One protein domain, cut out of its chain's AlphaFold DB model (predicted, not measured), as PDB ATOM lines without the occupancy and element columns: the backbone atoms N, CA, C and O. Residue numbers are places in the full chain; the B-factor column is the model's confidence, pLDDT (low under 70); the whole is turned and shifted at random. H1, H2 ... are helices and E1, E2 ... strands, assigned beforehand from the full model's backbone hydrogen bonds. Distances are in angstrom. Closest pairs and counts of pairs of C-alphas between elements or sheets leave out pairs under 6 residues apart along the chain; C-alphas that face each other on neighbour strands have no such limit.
ATOM      1  N   GLU A 213     141.631 124.844 156.697       49.47
ATOM      2  CA  GLU A 213     141.942 124.012 155.541       49.47
ATOM      3  C   GLU A 213     143.203 124.520 154.827       49.47
ATOM      4  O   GLU A 213     143.319 125.676 154.419       49.47
ATOM      5  N   THR A 214     144.184 123.633 154.655       66.69
ATOM      6  CA  THR A 214     145.269 123.866 153.691       66.69
ATOM      7  C   THR A 214     144.731 123.683 152.268       66.69
ATOM      8  O   THR A 214     143.781 122.924 152.093       66.69
ATOM      9  N   PRO A 215     145.376 124.218 151.215       71.62
ATOM     10  CA  PRO A 215     144.942 123.960 149.836       71.62
ATOM     11  C   PRO A 215     144.884 122.474 149.459       71.62
ATOM     12  O   PRO A 215     144.127 122.061 148.589       71.62
ATOM     13  N   ARG A 216     145.678 121.636 150.140       76.00
ATOM     14  CA  ARG A 216     145.600 120.174 150.016       76.00
ATOM     15  C   ARG A 216     144.358 119.593 150.693       76.00
ATOM     16  O   ARG A 216     143.873 118.562 150.252       76.00
ATOM     17  N   GLN A 217     143.918 120.193 151.792       75.06
ATOM     18  CA  GLN A 217     142.723 119.769 152.507       75.06
ATOM     19  C   GLN A 217     141.470 120.159 151.720       75.06
ATOM     20  O   GLN A 217     140.652 119.285 151.480       75.06
ATOM     21  N   ALA A 218     141.402 121.394 151.212       83.31
ATOM     22  CA  ALA A 218     140.313 121.842 150.343       83.31
ATOM     23  C   ALA A 218     140.174 120.955 149.091       83.31
ATOM     24  O   ALA A 218     139.072 120.560 148.727       83.31
ATOM     25  N   GLU A 219     141.292 120.579 148.453       90.06
ATOM     26  CA  GLU A 219     141.275 119.672 147.295       90.06
ATOM     27  C   GLU A 219     140.660 118.312 147.633       90.06
ATOM     28  O   GLU A 219     139.782 117.843 146.909       90.06
ATOM     29  N   ARG A 220     141.088 117.709 148.749       83.62
ATOM     30  CA  ARG A 220     140.579 116.415 149.218       83.62
ATOM     31  C   ARG A 220     139.121 116.488 149.627       83.62
ATOM     32  O   ARG A 220     138.353 115.622 149.241       83.62
ATOM     33  N   ASP A 221     138.743 117.518 150.371       82.06
ATOM     34  CA  ASP A 221     137.384 117.652 150.881       82.06
ATOM     35  C   ASP A 221     136.392 117.898 149.747       82.06
ATOM     36  O   ASP A 221     135.327 117.289 149.725       82.06
ATOM     37  N   VAL A 222     136.764 118.689 148.740       94.06
ATOM     38  CA  VAL A 222     135.948 118.827 147.529       94.06
ATOM     39  C   VAL A 222     135.909 117.520 146.734       94.06
ATOM     40  O   VAL A 222     134.831 117.109 146.307       94.06
ATOM     41  N   HIS A 223     137.044 116.836 146.568       93.12
ATOM     42  CA  HIS A 223     137.097 115.564 145.844       93.12
ATOM     43  C   HIS A 223     136.194 114.503 146.477       93.12
ATOM     44  O   HIS A 223     135.361 113.896 145.801       93.12
ATOM     45  N   ASP A 224     136.342 114.312 147.785       80.69
ATOM     46  CA  ASP A 224     135.590 113.341 148.563       80.69
ATOM     47  C   ASP A 224     134.102 113.736 148.600       80.69
ATOM     48  O   ASP A 224     133.245 112.877 148.387       80.69
ATOM     49  N   ALA A 225     133.771 115.028 148.744       84.69
ATOM     50  CA  ALA A 225     132.392 115.514 148.676       84.69
ATOM     51  C   ALA A 225     131.737 115.196 147.323       84.69
ATOM     52  O   ALA A 225     130.678 114.571 147.286       84.69
ATOM     53  N   LEU A 226     132.382 115.541 146.202       93.50
ATOM     54  CA  LEU A 226     131.872 115.241 144.855       93.50
ATOM     55  C   LEU A 226     131.767 113.726 144.592       93.50
ATOM     56  O   LEU A 226     130.927 113.276 143.805       93.50
ATOM     57  N   ALA A 227     132.586 112.916 145.270       89.25
ATOM     58  CA  ALA A 227     132.487 111.460 145.250       89.25
ATOM     59  C   ALA A 227     131.327 110.906 146.108       89.25
ATOM     60  O   ALA A 227     130.905 109.770 145.875       89.25
ATOM     61  N   GLY A 228     130.765 111.705 147.022       75.19
ATOM     62  CA  GLY A 228     129.638 111.357 147.893       75.19
ATOM     63  C   GLY A 228     129.992 111.181 149.373       75.19
ATOM     64  O   GLY A 228     129.171 110.665 150.128       75.19
ATOM     65  N   ASP A 229     131.193 111.574 149.808       77.88
ATOM     66  CA  ASP A 229     131.546 111.604 151.228       77.88
ATOM     67  C   ASP A 229     130.822 112.758 151.929       77.88
ATOM     68  O   ASP A 229     131.089 113.941 151.709       77.88
ATOM     69  N   LEU A 230     129.887 112.407 152.808       63.47
ATOM     70  CA  LEU A 230     129.028 113.372 153.490       63.47
ATOM     71  C   LEU A 230     129.759 114.167 154.580       63.47
ATOM     72  O   LEU A 230     129.345 115.275 154.921       63.47
ATOM     73  N   GLY A 231     130.842 113.621 155.137       56.09
ATOM     74  CA  GLY A 231     131.669 114.331 156.106       56.09
ATOM     75  C   GLY A 231     132.464 115.446 155.433       56.09
ATOM     76  O   GLY A 231     132.532 116.558 155.957       56.09
ATOM     77  N   ALA A 232     133.035 115.152 154.267       69.69
ATOM     78  CA  ALA A 232     133.694 116.119 153.404       69.69
ATOM     79  C   ALA A 232     132.700 117.155 152.866       69.69
ATOM     80  O   ALA A 232     132.950 118.356 152.973       69.69
ATOM     81  N   ALA A 233     131.516 116.712 152.432       69.44
ATOM     82  CA  ALA A 233     130.429 117.597 152.030       69.44
ATOM     83  C   ALA A 233     130.063 118.599 153.133       69.44
ATOM     84  O   ALA A 233     130.021 119.801 152.894       69.44
ATOM     85  N   ALA A 234     129.871 118.139 154.371       64.38
ATOM     86  CA  ALA A 234     129.536 119.026 155.482       64.38
ATOM     87  C   ALA A 234     130.630 120.076 155.766       64.38
ATOM     88  O   ALA A 234     130.302 121.202 156.139       64.38
ATOM     89  N   ARG A 235     131.917 119.741 155.575       70.25
ATOM     90  CA  ARG A 235     133.026 120.705 155.709       70.25
ATOM     91  C   ARG A 235     132.976 121.762 154.611       70.25
ATOM     92  O   ARG A 235     132.920 122.948 154.929       70.25
ATOM     93  N   VAL A 236     132.876 121.333 153.353       80.44
ATOM     94  CA  VAL A 236     132.747 122.223 152.188       80.44
ATOM     95  C   VAL A 236     131.535 123.152 152.345       80.44
ATOM     96  O   VAL A 236     131.670 124.370 152.249       80.44
ATOM     97  N   SER A 237     130.371 122.594 152.680       75.00
ATOM     98  CA  SER A 237     129.128 123.328 152.952       75.00
ATOM     99  C   SER A 237     129.296 124.355 154.078       75.00
ATOM    100  O   SER A 237     128.910 125.516 153.929       75.00
ATOM    101  N   GLY A 238     129.954 123.978 155.179       70.06
ATOM    102  CA  GLY A 238     130.272 124.891 156.279       70.06
ATOM    103  C   GLY A 238     131.146 126.072 155.843       70.06
ATOM    104  O   GLY A 238     130.879 127.216 156.228       70.06
ATOM    105  N   VAL A 239     132.147 125.825 154.992       76.94
ATOM    106  CA  VAL A 239     133.016 126.877 154.447       76.94
ATOM    107  C   VAL A 239     132.229 127.829 153.545       76.94
ATOM    108  O   VAL A 239     132.264 129.041 153.793       76.94
ATOM    109  N   LEU A 240     131.477 127.314 152.563       85.06
ATOM    110  CA  LEU A 240     130.642 128.132 151.669       85.06
ATOM    111  C   LEU A 240     129.592 128.932 152.457       85.06
ATOM    112  O   LEU A 240     129.413 130.132 152.244       85.06
ATOM    113  N   GLY A 241     128.957 128.294 153.444       78.06
ATOM    114  CA  GLY A 241     127.960 128.904 154.321       78.06
ATOM    115  C   GLY A 241     128.504 130.025 155.212       78.06
ATOM    116  O   GLY A 241     127.727 130.872 155.662       78.06
ATOM    117  N   SER A 242     129.822 130.069 155.435       75.50
ATOM    118  CA  SER A 242     130.496 131.109 156.223       75.50
ATOM    119  C   SER A 242     130.779 132.403 155.446       75.50
ATOM    120  O   SER A 242     131.238 133.382 156.044       75.50
ATOM    121  N   ILE A 243     130.546 132.420 154.128       77.94
ATOM    122  CA  ILE A 243     130.748 133.604 153.286       77.94
ATOM    123  C   ILE A 243     129.708 134.668 153.647       77.94
ATOM    124  O   ILE A 243     128.498 134.436 153.649       77.94
ATOM    125  N   THR A 244     130.195 135.862 153.979       79.88
ATOM    126  CA  THR A 244     129.357 136.951 154.494       79.88
ATOM    127  C   THR A 244     128.768 137.815 153.368       79.88
ATOM    128  O   THR A 244     129.348 137.902 152.284       79.88
ATOM    129  N   PRO A 245     127.664 138.546 153.616       81.88
ATOM    130  CA  PRO A 245     127.111 139.483 152.634       81.88
ATOM    131  C   PRO A 245     128.093 140.573 152.176       81.88
ATOM    132  O   PRO A 245     128.068 140.973 151.015       81.88
ATOM    133  N   ASP A 246     128.983 141.047 153.056       75.06
ATOM    134  CA  ASP A 246     129.999 142.042 152.688       75.06
ATOM    135  C   ASP A 246     131.090 141.451 151.783       75.06
ATOM    136  O   ASP A 246     131.654 142.177 150.959       75.06
ATOM    137  N   GLN A 247     131.359 140.146 151.885       84.25
ATOM    138  CA  GLN A 247     132.221 139.436 150.941       84.25
ATOM    139  C   GLN A 247     131.528 139.249 149.587       84.25
ATOM    140  O   GLN A 247     132.111 139.590 148.564       84.25
ATOM    141  N   LEU A 248     130.259 138.819 149.574       88.50
ATOM    142  CA  LEU A 248     129.454 138.686 148.345       88.50
ATOM    143  C   LEU A 248     129.299 140.009 147.581       88.50
ATOM    144  O   LEU A 248     129.237 140.017 146.354       88.50
ATOM    145  N   ALA A 249     129.256 141.131 148.304       85.38
ATOM    146  CA  ALA A 249     129.214 142.477 147.738       85.38
ATOM    147  C   ALA A 249     130.600 143.022 147.327       85.38
ATOM    148  O   ALA A 249     130.701 144.185 146.940       85.38
ATOM    149  N   GLY A 250     131.675 142.236 147.469       86.62
ATOM    150  CA  GLY A 250     133.043 142.631 147.111       86.62
ATOM    151  C   GLY A 250     133.666 143.697 148.017       86.62
ATOM    152  O   GLY A 250     134.710 144.255 147.684       86.62
ATOM    153  N   LYS A 251     133.055 144.011 149.169       84.50
ATOM    154  CA  LYS A 251     133.601 144.998 150.120       84.50
ATOM    155  C   LYS A 251     134.796 144.446 150.892       84.50
ATOM    156  O   LYS A 251     135.655 145.210 151.325       84.50
ATOM    157  N   THR A 252     134.827 143.131 151.085       76.62
ATOM    158  CA  THR A 252     135.924 142.401 151.725       76.62
ATOM    159  C   THR A 252     136.251 141.154 150.906       76.62
ATOM    160  O   THR A 252     135.338 140.561 150.335       76.62
ATOM    161  N   PRO A 253     137.527 140.749 150.798       76.75
ATOM    162  CA  PRO A 253     137.882 139.538 150.070       76.75
ATOM    163  C   PRO A 253     137.423 138.278 150.817       76.75
ATOM    164  O   PRO A 253     137.209 138.292 152.036       76.75
ATOM    165  N   LEU A 254     137.321 137.167 150.086       79.75
ATOM    166  CA  LEU A 254     137.249 135.841 150.696       79.75
ATOM    167  C   LEU A 254     138.497 135.605 151.553       79.75
ATOM    168  O   LEU A 254     139.593 136.063 151.215       79.75
ATOM    169  N   ASN A 255     138.336 134.902 152.670       78.56
ATOM    170  CA  ASN A 255     139.496 134.425 153.414       78.56
ATOM    171  C   ASN A 255     140.163 133.256 152.656       78.56
ATOM    172  O   ASN A 255     139.615 132.745 151.681       78.56
ATOM    173  N   ALA A 256     141.360 132.848 153.088       74.38
ATOM    174  CA  ALA A 256     142.143 131.831 152.379       74.38
ATOM    175  C   ALA A 256     141.398 130.493 152.226       74.38
ATOM    176  O   ALA A 256     141.420 129.904 151.154       74.38
ATOM    177  N   GLU A 257     140.695 130.054 153.268       72.75
ATOM    178  CA  GLU A 257     139.921 128.808 153.283       72.75
ATOM    179  C   GLU A 257     138.733 128.866 152.310       72.75
ATOM    180  O   GLU A 257     138.626 128.037 151.410       72.75
ATOM    181  N   GLN A 258     137.900 129.907 152.405       84.88
ATOM    182  CA  GLN A 258     136.771 130.139 151.496       84.88
ATOM    183  C   GLN A 258     137.216 130.195 150.036       84.88
ATOM    184  O   GLN A 258     136.566 129.630 149.156       84.88
ATOM    185  N   ALA A 259     138.322 130.891 149.779       85.06
ATOM    186  CA  ALA A 259     138.851 131.043 148.439       85.06
ATOM    187  C   ALA A 259     139.420 129.720 147.899       85.06
ATOM    188  O   ALA A 259     139.228 129.430 146.719       85.06
ATOM    189  N   SER A 260     140.054 128.909 148.751       85.75
ATOM    190  CA  SER A 260     140.597 127.604 148.364       85.75
ATOM    191  C   SER A 260     139.496 126.598 148.041       85.75
ATOM    192  O   SER A 260     139.527 125.979 146.979       85.75
ATOM    193  N   VAL A 261     138.466 126.502 148.889       92.62
ATOM    194  CA  VAL A 261     137.300 125.637 148.639       92.62
ATOM    195  C   VAL A 261     136.588 126.034 147.351       92.62
ATOM    196  O   VAL A 261     136.336 125.177 146.506       92.62
ATOM    197  N   LEU A 262     136.319 127.329 147.150       96.06
ATOM    198  CA  LEU A 262     135.679 127.808 145.923       96.06
ATOM    199  C   LEU A 262     136.535 127.526 144.680       96.06
ATOM    200  O   LEU A 262     136.006 127.123 143.645       96.06
ATOM    201  N   SER A 263     137.856 127.692 144.786       94.75
ATOM    202  CA  SER A 263     138.799 127.374 143.710       94.75
ATOM    203  C   SER A 263     138.791 125.887 143.349       94.75
ATOM    204  O   SER A 263     138.793 125.534 142.170       94.75
ATOM    205  N   GLN A 264     138.741 125.010 144.352       95.81
ATOM    206  CA  GLN A 264     138.711 123.562 144.157       95.81
ATOM    207  C   GLN A 264     137.377 123.083 143.585       95.81
ATOM    208  O   GLN A 264     137.385 122.268 142.663       95.81
ATOM    209  N   LEU A 265     136.250 123.630 144.051       96.75
ATOM    210  CA  LEU A 265     134.934 123.365 143.460       96.75
ATOM    211  C   LEU A 265     134.920 123.762 141.986       96.75
ATOM    212  O   LEU A 265     134.589 122.942 141.135       96.75
ATOM    213  N   GLN A 266     135.384 124.973 141.668       96.44
ATOM    214  CA  GLN A 266     135.493 125.433 140.287       96.44
ATOM    215  C   GLN A 266     136.335 124.465 139.442       96.44
ATOM    216  O   GLN A 266     135.875 124.008 138.398       96.44
ATOM    217  N   ALA A 267     137.537 124.103 139.896       95.50
ATOM    218  CA  ALA A 267     138.456 123.275 139.121       95.50
ATOM    219  C   ALA A 267     137.955 121.840 138.898       95.50
ATOM    220  O   ALA A 267     138.136 121.294 137.805       95.50
ATOM    221  N   GLN A 268     137.343 121.229 139.916       96.00
ATOM    222  CA  GLN A 268     136.889 119.838 139.866       96.00
ATOM    223  C   GLN A 268     135.536 119.690 139.155       96.00
ATOM    224  O   GLN A 268     135.329 118.701 138.450       96.00
ATOM    225  N   GLU A 269     134.656 120.690 139.251       96.31
ATOM    226  CA  GLU A 269     133.381 120.708 138.529       96.31
ATOM    227  C   GLU A 269     133.529 121.114 137.055       96.31
ATOM    228  O   GLU A 269     132.709 120.717 136.227       96.31
ATOM    229  N   HIS A 270     134.578 121.869 136.692       94.81
ATOM    230  CA  HIS A 270     134.697 122.524 135.381       94.81
ATOM    231  C   HIS A 270     134.445 121.599 134.177       94.81
ATOM    232  O   HIS A 270     133.777 121.988 133.215       94.81
ATOM    233  N   GLY A 271     134.986 120.377 134.222       90.00
ATOM    234  CA  GLY A 271     134.887 119.387 133.145       90.00
ATOM    235  C   GLY A 271     133.708 118.412 133.253       90.00
ATOM    236  O   GLY A 271     133.583 117.531 132.401       90.00
ATOM    237  N   MET A 272     132.872 118.514 134.290       94.38
ATOM    238  CA  MET A 272     131.758 117.592 134.517       94.38
ATOM    239  C   MET A 272     130.567 117.914 133.600       94.38
ATOM    240  O   MET A 272     130.273 119.076 133.316       94.38
ATOM    241  N   SER A 273     129.863 116.880 133.127       93.94
ATOM    242  CA  SER A 273     128.571 117.044 132.444       93.94
ATOM    243  C   SER A 273     127.470 117.443 133.432       93.94
ATOM    244  O   SER A 273     127.616 117.219 134.634       93.94
ATOM    245  N   VAL A 274     126.346 117.968 132.931       92.12
ATOM    246  CA  VAL A 274     125.183 118.312 133.773       92.12
ATOM    247  C   VAL A 274     124.683 117.082 134.540       92.12
ATOM    248  O   VAL A 274     124.590 117.127 135.765       92.12
ATOM    249  N   ASP A 275     124.534 115.939 133.860       91.62
ATOM    250  CA  ASP A 275     124.201 114.650 134.487       91.62
ATOM    251  C   ASP A 275     125.169 114.254 135.616       91.62
ATOM    252  O   ASP A 275     124.756 113.728 136.654       91.62
ATOM    253  N   ALA A 276     126.475 114.474 135.426       94.56
ATOM    254  CA  ALA A 276     127.483 114.137 136.427       94.56
ATOM    255  C   ALA A 276     127.402 115.074 137.639       94.56
ATOM    256  O   ALA A 276     127.511 114.603 138.770       94.56
ATOM    257  N   LEU A 277     127.165 116.369 137.414       95.75
ATOM    258  CA  LEU A 277     126.970 117.363 138.473       95.75
ATOM    259  C   LEU A 277     125.691 117.084 139.266       95.75
ATOM    260  O   LEU A 277     125.716 117.092 140.491       95.75
ATOM    261  N   LYS A 278     124.602 116.724 138.585       93.62
ATOM    262  CA  LYS A 278     123.361 116.261 139.213       93.62
ATOM    263  C   LYS A 278     123.561 114.965 139.996       93.62
ATOM    264  O   LYS A 278     123.013 114.792 141.077       93.62
ATOM    265  N   THR A 279     124.351 114.034 139.469       92.81
ATOM    266  CA  THR A 279     124.680 112.798 140.190       92.81
ATOM    267  C   THR A 279     125.490 113.100 141.451       92.81
ATOM    268  O   THR A 279     125.245 112.482 142.485       92.81
ATOM    269  N   ALA A 280     126.433 114.045 141.389       93.44
ATOM    270  CA  ALA A 280     127.161 114.516 142.564       93.44
ATOM    271  C   ALA A 280     126.204 115.176 143.570       93.44
ATOM    272  O   ALA A 280     126.160 114.750 144.717       93.44
ATOM    273  N   GLU A 281     125.354 116.106 143.125       92.81
ATOM    274  CA  GLU A 281     124.304 116.753 143.927       92.81
ATOM    275  C   GLU A 281     123.429 115.735 144.679       92.81
ATOM    276  O   GLU A 281     123.272 115.826 145.896       92.81
ATOM    277  N   GLN A 282     122.956 114.690 143.998       87.56
ATOM    278  CA  GLN A 282     122.140 113.636 144.610       87.56
ATOM    279  C   GLN A 282     122.885 112.819 145.669       87.56
ATOM    280  O   GLN A 282     122.277 112.394 146.654       87.56
ATOM    281  N   ARG A 283     124.192 112.591 145.490       82.88
ATOM    282  CA  ARG A 283     125.020 111.857 146.462       82.88
ATOM    283  C   ARG A 283     125.244 112.639 147.752       82.88
ATOM    284  O   ARG A 283     125.493 112.024 148.781       82.88
ATOM    285  N   LEU A 284     125.132 113.965 147.710       76.19
ATOM    286  CA  LEU A 284     125.384 114.850 148.851       76.19
ATOM    287  C   LEU A 284     124.221 114.901 149.861       76.19
ATOM    288  O   LEU A 284     124.365 115.475 150.942       76.19
ATOM    289  N   GLY A 285     123.063 114.311 149.544       77.56
ATOM    290  CA  GLY A 285     121.935 114.189 150.469       77.56
ATOM    291  C   GLY A 285     121.417 115.543 150.972       77.56
ATOM    292  O   GLY A 285     120.790 116.308 150.234       77.56
ATOM    293  N   VAL A 286     121.629 115.847 152.257       67.00
ATOM    294  CA  VAL A 286     121.240 117.150 152.832       67.00
ATOM    295  C   VAL A 286     122.175 118.293 152.442       67.00
ATOM    296  O   VAL A 286     121.745 119.440 152.457       67.00
ATOM    297  N   GLU A 287     123.415 117.987 152.062       75.94
ATOM    298  CA  GLU A 287     124.421 118.971 151.648       75.94
ATOM    299  C   GLU A 287     124.392 119.222 150.132       75.94
ATOM    300  O   GLU A 287     125.302 119.821 149.567       75.94
ATOM    301  N   ARG A 288     123.334 118.777 149.444       84.75
ATOM    302  CA  ARG A 288     123.164 118.933 147.991       84.75
ATOM    303  C   ARG A 288     123.273 120.379 147.498       84.75
ATOM    304  O   ARG A 288     123.661 120.617 146.358       84.75
ATOM    305  N   ALA A 289     122.993 121.338 148.385       87.50
ATOM    306  CA  ALA A 289     123.117 122.764 148.121       87.50
ATOM    307  C   ALA A 289     124.539 123.179 147.708       87.50
ATOM    308  O   ALA A 289     124.662 124.175 147.008       87.50
ATOM    309  N   ILE A 290     125.590 122.415 148.054       92.44
ATOM    310  CA  ILE A 290     126.988 122.732 147.702       92.44
ATOM    311  C   ILE A 290     127.154 123.017 146.209       92.44
ATOM    312  O   ILE A 290     127.840 123.973 145.865       92.44
ATOM    313  N   ILE A 291     126.530 122.221 145.334       97.31
ATOM    314  CA  ILE A 291     126.692 122.368 143.879       97.31
ATOM    315  C   ILE A 291     126.010 123.650 143.386       97.31
ATOM    316  O   ILE A 291     126.588 124.424 142.631       97.31
ATOM    317  N   GLY A 292     124.789 123.929 143.851       97.19
ATOM    318  CA  GLY A 292     124.120 125.193 143.534       97.19
ATOM    319  C   GLY A 292     124.878 126.402 144.096       97.19
ATOM    320  O   GLY A 292     125.074 127.399 143.400       97.19
ATOM    321  N   ASP A 293     125.348 126.303 145.338       97.81
ATOM    322  CA  ASP A 293     126.088 127.347 146.044       97.81
ATOM    323  C   ASP A 293     127.431 127.641 145.365       97.81
ATOM    324  O   ASP A 293     127.797 128.811 145.208       97.81
ATOM    325  N   SER A 294     128.144 126.603 144.910       97.94
ATOM    326  CA  SER A 294     129.409 126.742 144.189       97.94
ATOM    327  C   SER A 294     129.208 127.531 142.898       97.94
ATOM    328  O   SER A 294     129.967 128.471 142.645       97.94
ATOM    329  N   TRP A 295     128.160 127.236 142.120       98.44
ATOM    330  CA  TRP A 295     127.864 127.933 140.866       98.44
ATOM    331  C   TRP A 295     127.517 129.406 141.082       98.44
ATOM    332  O   TRP A 295     127.994 130.277 140.348       98.44
ATOM    333  N   GLN A 296     126.718 129.702 142.109       98.19
ATOM    334  CA  GLN A 296     126.364 131.076 142.469       98.19
ATOM    335  C   GLN A 296     127.607 131.878 142.885       98.19
ATOM    336  O   GLN A 296     127.800 133.012 142.448       98.19
ATOM    337  N   LEU A 297     128.502 131.272 143.667       98.25
ATOM    338  CA  LEU A 297     129.732 131.915 144.125       98.25
ATOM    339  C   LEU A 297     130.754 132.106 142.997       98.25
ATOM    340  O   LEU A 297     131.258 133.213 142.816       98.25
ATOM    341  N   MET A 298     131.048 131.070 142.206       97.88
ATOM    342  CA  MET A 298     132.054 131.169 141.138       97.88
ATOM    343  C   MET A 298     131.604 132.105 140.010       97.88
ATOM    344  O   MET A 298     132.444 132.722 139.357       97.88
ATOM    345  N   SER A 299     130.291 132.267 139.814       98.44
ATOM    346  CA  SER A 299     129.727 133.204 138.839       98.44
ATOM    347  C   SER A 299     129.514 134.626 139.371       98.44
ATOM    348  O   SER A 299     129.090 135.495 138.607       98.44
ATOM    349  N   ASN A 300     129.820 134.904 140.644       98.19
ATOM    350  CA  ASN A 300     129.690 136.241 141.220       98.19
ATOM    351  C   ASN A 300     130.897 137.128 140.832       98.19
ATOM    352  O   ASN A 300     132.013 136.883 141.298       98.19
ATOM    353  N   PRO A 301     130.697 138.205 140.046       97.44
ATOM    354  CA  PRO A 301     131.783 139.053 139.551       97.44
ATOM    355  C   PRO A 301     132.471 139.893 140.635       97.44
ATOM    356  O   PRO A 301     133.525 140.479 140.380       97.44
ATOM    357  N   ASN A 302     131.904 139.974 141.840       95.94
ATOM    358  CA  ASN A 302     132.510 140.678 142.970       95.94
ATOM    359  C   ASN A 302     133.525 139.817 143.735       95.94
ATOM    360  O   ASN A 302     134.274 140.347 144.561       95.94
ATOM    361  N   LEU A 303     133.555 138.505 143.486       95.62
ATOM    362  CA  LEU A 303     134.467 137.584 144.151       95.62
ATOM    363  C   LEU A 303     135.749 137.397 143.339       95.62
ATOM    364  O   LEU A 303     135.741 137.334 142.111       95.62
ATOM    365  N   ASN A 304     136.862 137.282 144.058       92.25
ATOM    366  CA  ASN A 304     138.152 136.882 143.513       92.25
ATOM    367  C   ASN A 304     138.666 135.704 144.330       92.25
ATOM    368  O   ASN A 304     138.596 135.728 145.562       92.25
ATOM    369  N   PHE A 305     139.197 134.696 143.651       92.81
ATOM    370  CA  PHE A 305     139.721 133.493 144.286       92.81
ATOM    371  C   PHE A 305     140.913 132.941 143.490       92.81
ATOM    372  O   PHE A 305     141.105 133.316 142.327       92.81
ATOM    373  N   PRO A 306     141.781 132.125 144.111       91.00
ATOM    374  CA  PRO A 306     142.910 131.510 143.433       91.00
ATOM    375  C   PRO A 306     142.485 130.727 142.194       91.00
ATOM    376  O   PRO A 306     141.424 130.105 142.156       91.00
ATOM    377  N   LYS A 307     143.346 130.722 141.184       91.06
ATOM    378  CA  LYS A 307     143.207 129.858 140.021       91.06
ATOM    379  C   LYS A 307     143.824 128.498 140.335       91.06
ATOM    380  O   LYS A 307     144.989 128.421 140.727       91.06
ATOM    381  N   THR A 308     143.062 127.438 140.105       90.25
ATOM    382  CA  THR A 308     143.526 126.050 140.199       90.25
ATOM    383  C   THR A 308     143.464 125.418 138.811       90.25
ATOM    384  O   THR A 308     142.535 125.672 138.046       90.25
ATOM    385  N   ASP A 309     144.470 124.620 138.450       85.94
ATOM    386  CA  ASP A 309     144.420 123.854 137.202       85.94
ATOM    387  C   ASP A 309     143.241 122.867 137.249       85.94
ATOM    388  O   ASP A 309     143.052 122.167 138.235       85.94
ATOM    389  N   THR A 310     142.489 122.730 136.157       85.44
ATOM    390  CA  THR A 310     141.269 121.894 136.070       85.44
ATOM    391  C   THR A 310     141.544 120.381 136.014       85.44
ATOM    392  O   THR A 310     140.796 119.600 135.427       85.44
ATOM    393  N   LYS A 311     142.668 119.942 136.587       78.31
ATOM    394  CA  LYS A 311     143.084 118.540 136.676       78.31
ATOM    395  C   LYS A 311     142.927 118.067 138.115       78.31
ATOM    396  O   LYS A 311     143.348 118.750 139.040       78.31
ATOM    397  N   VAL A 312     142.410 116.853 138.289       71.06
ATOM    398  CA  VAL A 312     142.292 116.206 139.607       71.06
ATOM    399  C   VAL A 312     143.652 116.182 140.319       71.06
ATOM    400  O   VAL A 312     144.665 115.829 139.705       71.06
ATOM    401  N   GLY A 313     143.679 116.556 141.601       72.12
ATOM    402  CA  GLY A 313     144.898 116.635 142.409       72.12
ATOM    403  C   GLY A 313     145.705 117.928 142.260       72.12
ATOM    404  O   GLY A 313     146.759 118.057 142.892       72.12
ATOM    405  N   ALA A 314     145.266 118.876 141.426       76.44
ATOM    406  CA  ALA A 314     145.899 120.183 141.327       76.44
ATOM    407  C   ALA A 314     145.613 121.035 142.571       76.44
ATOM    408  O   ALA A 314     144.503 121.076 143.092       76.44
ATOM    409  N   GLN A 315     146.637 121.747 143.028       78.06
ATOM    410  CA  GLN A 315     146.515 122.716 144.112       78.06
ATOM    411  C   GLN A 315     146.437 124.121 143.537       78.06
ATOM    412  O   GLN A 315     146.880 124.366 142.412       78.06
ATOM    413  N   GLU A 316     145.899 125.038 144.331       76.19
ATOM    414  CA  GLU A 316     145.778 126.428 143.924       76.19
ATOM    415  C   GLU A 316     147.137 127.067 143.609       76.19
ATOM    416  O   GLU A 316     148.151 126.818 144.272       76.19
ATOM    417  N   GLY A 317     147.154 127.883 142.557       74.00
ATOM    418  CA  GLY A 317     148.301 128.688 142.163       74.00
ATOM    419  C   GLY A 317     148.326 130.052 142.853       74.00
ATOM    420  O   GLY A 317     147.428 130.431 143.599       74.00
ATOM    421  N   SER A 318     149.365 130.840 142.563       73.62
ATOM    422  CA  SER A 318     149.485 132.222 143.054       73.62
ATOM    423  C   SER A 318     148.685 133.243 142.236       73.62
ATOM    424  O   SER A 318     148.586 134.401 142.635       73.62
ATOM    425  N   GLU A 319     148.190 132.853 141.060       84.06
ATOM    426  CA  GLU A 319     147.339 133.705 140.231       84.06
ATOM    427  C   GLU A 319     145.906 133.679 140.760       84.06
ATOM    428  O   GLU A 319     145.388 132.623 141.116       84.06
ATOM    429  N   THR A 320     145.253 134.835 140.786       88.75
ATOM    430  CA  THR A 320     143.833 134.955 141.123       88.75
ATOM    431  C   THR A 320     143.008 135.139 139.862       88.75
ATOM    432  O   THR A 320     143.461 135.779 138.912       88.75
ATOM    433  N   MET A 321     141.774 134.657 139.885       92.56
ATOM    434  CA  MET A 321     140.777 134.935 138.861       92.56
ATOM    435  C   MET A 321     139.546 135.598 139.466       92.56
ATOM    436  O   MET A 321     139.239 135.426 140.648       92.56
ATOM    437  N   GLN A 322     138.876 136.389 138.635       96.62
ATOM    438  CA  GLN A 322     137.614 137.023 138.973       96.62
ATOM    439  C   GLN A 322     136.472 136.050 138.678       96.62
ATOM    440  O   GLN A 322     136.491 135.370 137.646       96.62
ATOM    441  N   GLY A 323     135.487 136.000 139.573       96.75
ATOM    442  CA  GLY A 323     134.252 135.268 139.332       96.75
ATOM    443  C   GLY A 323     133.495 135.801 138.114       96.75
ATOM    444  O   GLY A 323     133.700 136.930 137.663       96.75
ATOM    445  N   GLY A 324     132.620 134.976 137.554       97.56
ATOM    446  CA  GLY A 324     131.826 135.327 136.381       97.56
ATOM    447  C   GLY A 324     131.375 134.106 135.590       97.56
ATOM    448  O   GLY A 324     131.669 132.969 135.956       97.56
ATOM    449  N   PHE A 325     130.665 134.350 134.489       97.00
ATOM    450  CA  PHE A 325     130.081 133.291 133.660       97.00
ATOM    451  C   PHE A 325     131.112 132.245 133.209       97.00
ATOM    452  O   PHE A 325     130.858 131.047 133.308       97.00
ATOM    453  N   ASP A 326     132.306 132.694 132.814       95.88
ATOM    454  CA  ASP A 326     133.387 131.832 132.318       95.88
ATOM    455  C   ASP A 326     133.956 130.877 133.385       95.88
ATOM    456  O   ASP A 326     134.699 129.955 133.049       95.88
ATOM    457  N   GLN A 327     133.620 131.085 134.665       97.00
ATOM    458  CA  GLN A 327     134.044 130.205 135.755       97.00
ATOM    459  C   GLN A 327     133.097 129.030 135.981       97.00
ATOM    460  O   GLN A 327     133.521 128.042 136.578       97.00
ATOM    461  N   LEU A 328     131.857 129.102 135.482       97.62
ATOM    462  CA  LEU A 328     130.900 127.998 135.563       97.62
ATOM    463  C   LEU A 328     131.450 126.736 134.875       97.62
ATOM    464  O   LEU A 328     132.307 126.835 133.989       97.62
ATOM    465  N   PRO A 329     130.942 125.540 135.211       96.31
ATOM    466  CA  PRO A 329     131.242 124.334 134.452       96.31
ATOM    467  C   PRO A 329     130.998 124.517 132.951       96.31
ATOM    468  O   PRO A 329     130.016 125.138 132.538       96.31
ATOM    469  N   GLN A 330     131.871 123.953 132.110       93.62
ATOM    470  CA  GLN A 330     131.777 124.135 130.657       93.62
ATOM    471  C   GLN A 330     130.441 123.612 130.103       93.62
ATOM    472  O   GLN A 330     129.903 124.156 129.140       93.62
ATOM    473  N   SER A 331     129.889 122.569 130.727       92.38
ATOM    474  CA  SER A 331     128.574 122.013 130.401       92.38
ATOM    475  C   SER A 331     127.441 123.023 130.629       92.38
ATOM    476  O   SER A 331     126.606 123.194 129.744       92.38
ATOM    477  N   LEU A 332     127.468 123.763 131.743       94.06
ATOM    478  CA  LEU A 332     126.529 124.847 132.055       94.06
ATOM    479  C   LEU A 332     126.657 126.009 131.073       94.06
ATOM    480  O   LEU A 332     125.651 126.493 130.555       94.06
ATOM    481  N   GLN A 333     127.893 126.433 130.792       93.44
ATOM    482  CA  GLN A 333     128.139 127.513 129.838       93.44
ATOM    483  C   GLN A 333     127.547 127.178 128.468       93.44
ATOM    484  O   GLN A 333     126.865 128.006 127.863       93.44
ATOM    485  N   ASN A 334     127.762 125.945 128.003       88.88
ATOM    486  CA  ASN A 334     127.222 125.475 126.736       88.88
ATOM    487  C   ASN A 334     125.684 125.431 126.772       88.88
ATOM    488  O   ASN A 334     125.041 125.983 125.887       88.88
TER     489      ASN A 334
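This is residues 213 to 334 of the 483 residues of an uncharacterized protein of Mycobacterium marinum (UniProt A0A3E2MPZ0). A compact cluster of crossed helices is built around H4, which lies in the middle with H1, H2 and H6 packed on it, while the two-stranded hairpin of E1 and E2 covers another side of H4, mainly with E1. H5 packs on H6 and meets the end of H1, and the short helices H3 and H7 lie far from the middle. The printed part has 122 residues, with seven named helices and two named strands in the order H1 H2 H3 H4 H5 H6 E1 E2 H7; the sheet E1 - E2 is antiparallel and the class is mostly helix. The whole is compact and rounded, with a radius of gyration of the C-alphas of 12.8 A and spans of 34 by 31 by 25 A.

H1, residues 215 to 227, touches residues 231 to 236 of H2, residues 230 to 241, at a steep tilt of 61 degrees, opposite ways; the closest C-alphas, of Ala 225 and Ala 233, are 4.4 A apart. H3, residues 245 to 248, touches no helix. H4, residues 256 to 269, touches H1 at a steep tilt of 42 degrees, the same way, with the C-alphas of Ala 218 and Val 261 closest at 5.1 A. Residues 257 to 262 of H4 touch residues 236 to 240 of H2, closest at Val 239 and Gln 258, whose C-alphas are 5.8 A apart. H5, residues 274 to 283, and H1 touch only at their ends, with the C-alphas of Leu 226 and Ala 280 closest at 5.3 A. H6, residues 289 to 298, touches residues 262 to 266 of H4, about perpendicular at 78 degrees; the closest C-alphas, of Leu 265 and Ser 294, are 6.5 A apart. H6 also touches H5, with the C-alphas of Glu 281 and Ile 291 closest at 6.1 A, and H2, with those of Ser 237 and Ile 290 closest at 5.7 A. E1, residues 304 to 308, and E2, residues 316 to 322, form an antiparallel hairpin, with N 307 and O 319 at 2.8 A and N 321 and O 305 at 2.9 A, within hydrogen-bond range. The closest C-alphas of H4 and E1, of Ala 259 and Phe 305, are 4.9 A apart. H7, residues 330 to 334, is close to but not clearly touching H5, with the C-alphas of Val 274 and Ser 331 closest at 6.0 A. In H1, H2, H4, H5, H6 and H7 every O i to N i+4 pair is within hydrogen-bond range; H3 is too short for such a pair.

H1 begins at C-alpha 215 (144.942, 123.960, 149.836) and is 18.2 A long from first to last C-alpha. H2 measures 15.6 A, H4 19.8 A, H5 14.2 A, H6 14.1 A, E1 12.5 A and E2 14.3 A. H7 ends at C-alpha 334 (127.222, 125.475, 126.736).

The two C-alphas farthest apart, of Lys 251 and Asp 275, are 35.4 A apart. The printed part has no cut, and no link is long. The mean pLDDT of the printed part is 85.8; residues 213 to 214, 230 to 234 and 286 are under 70.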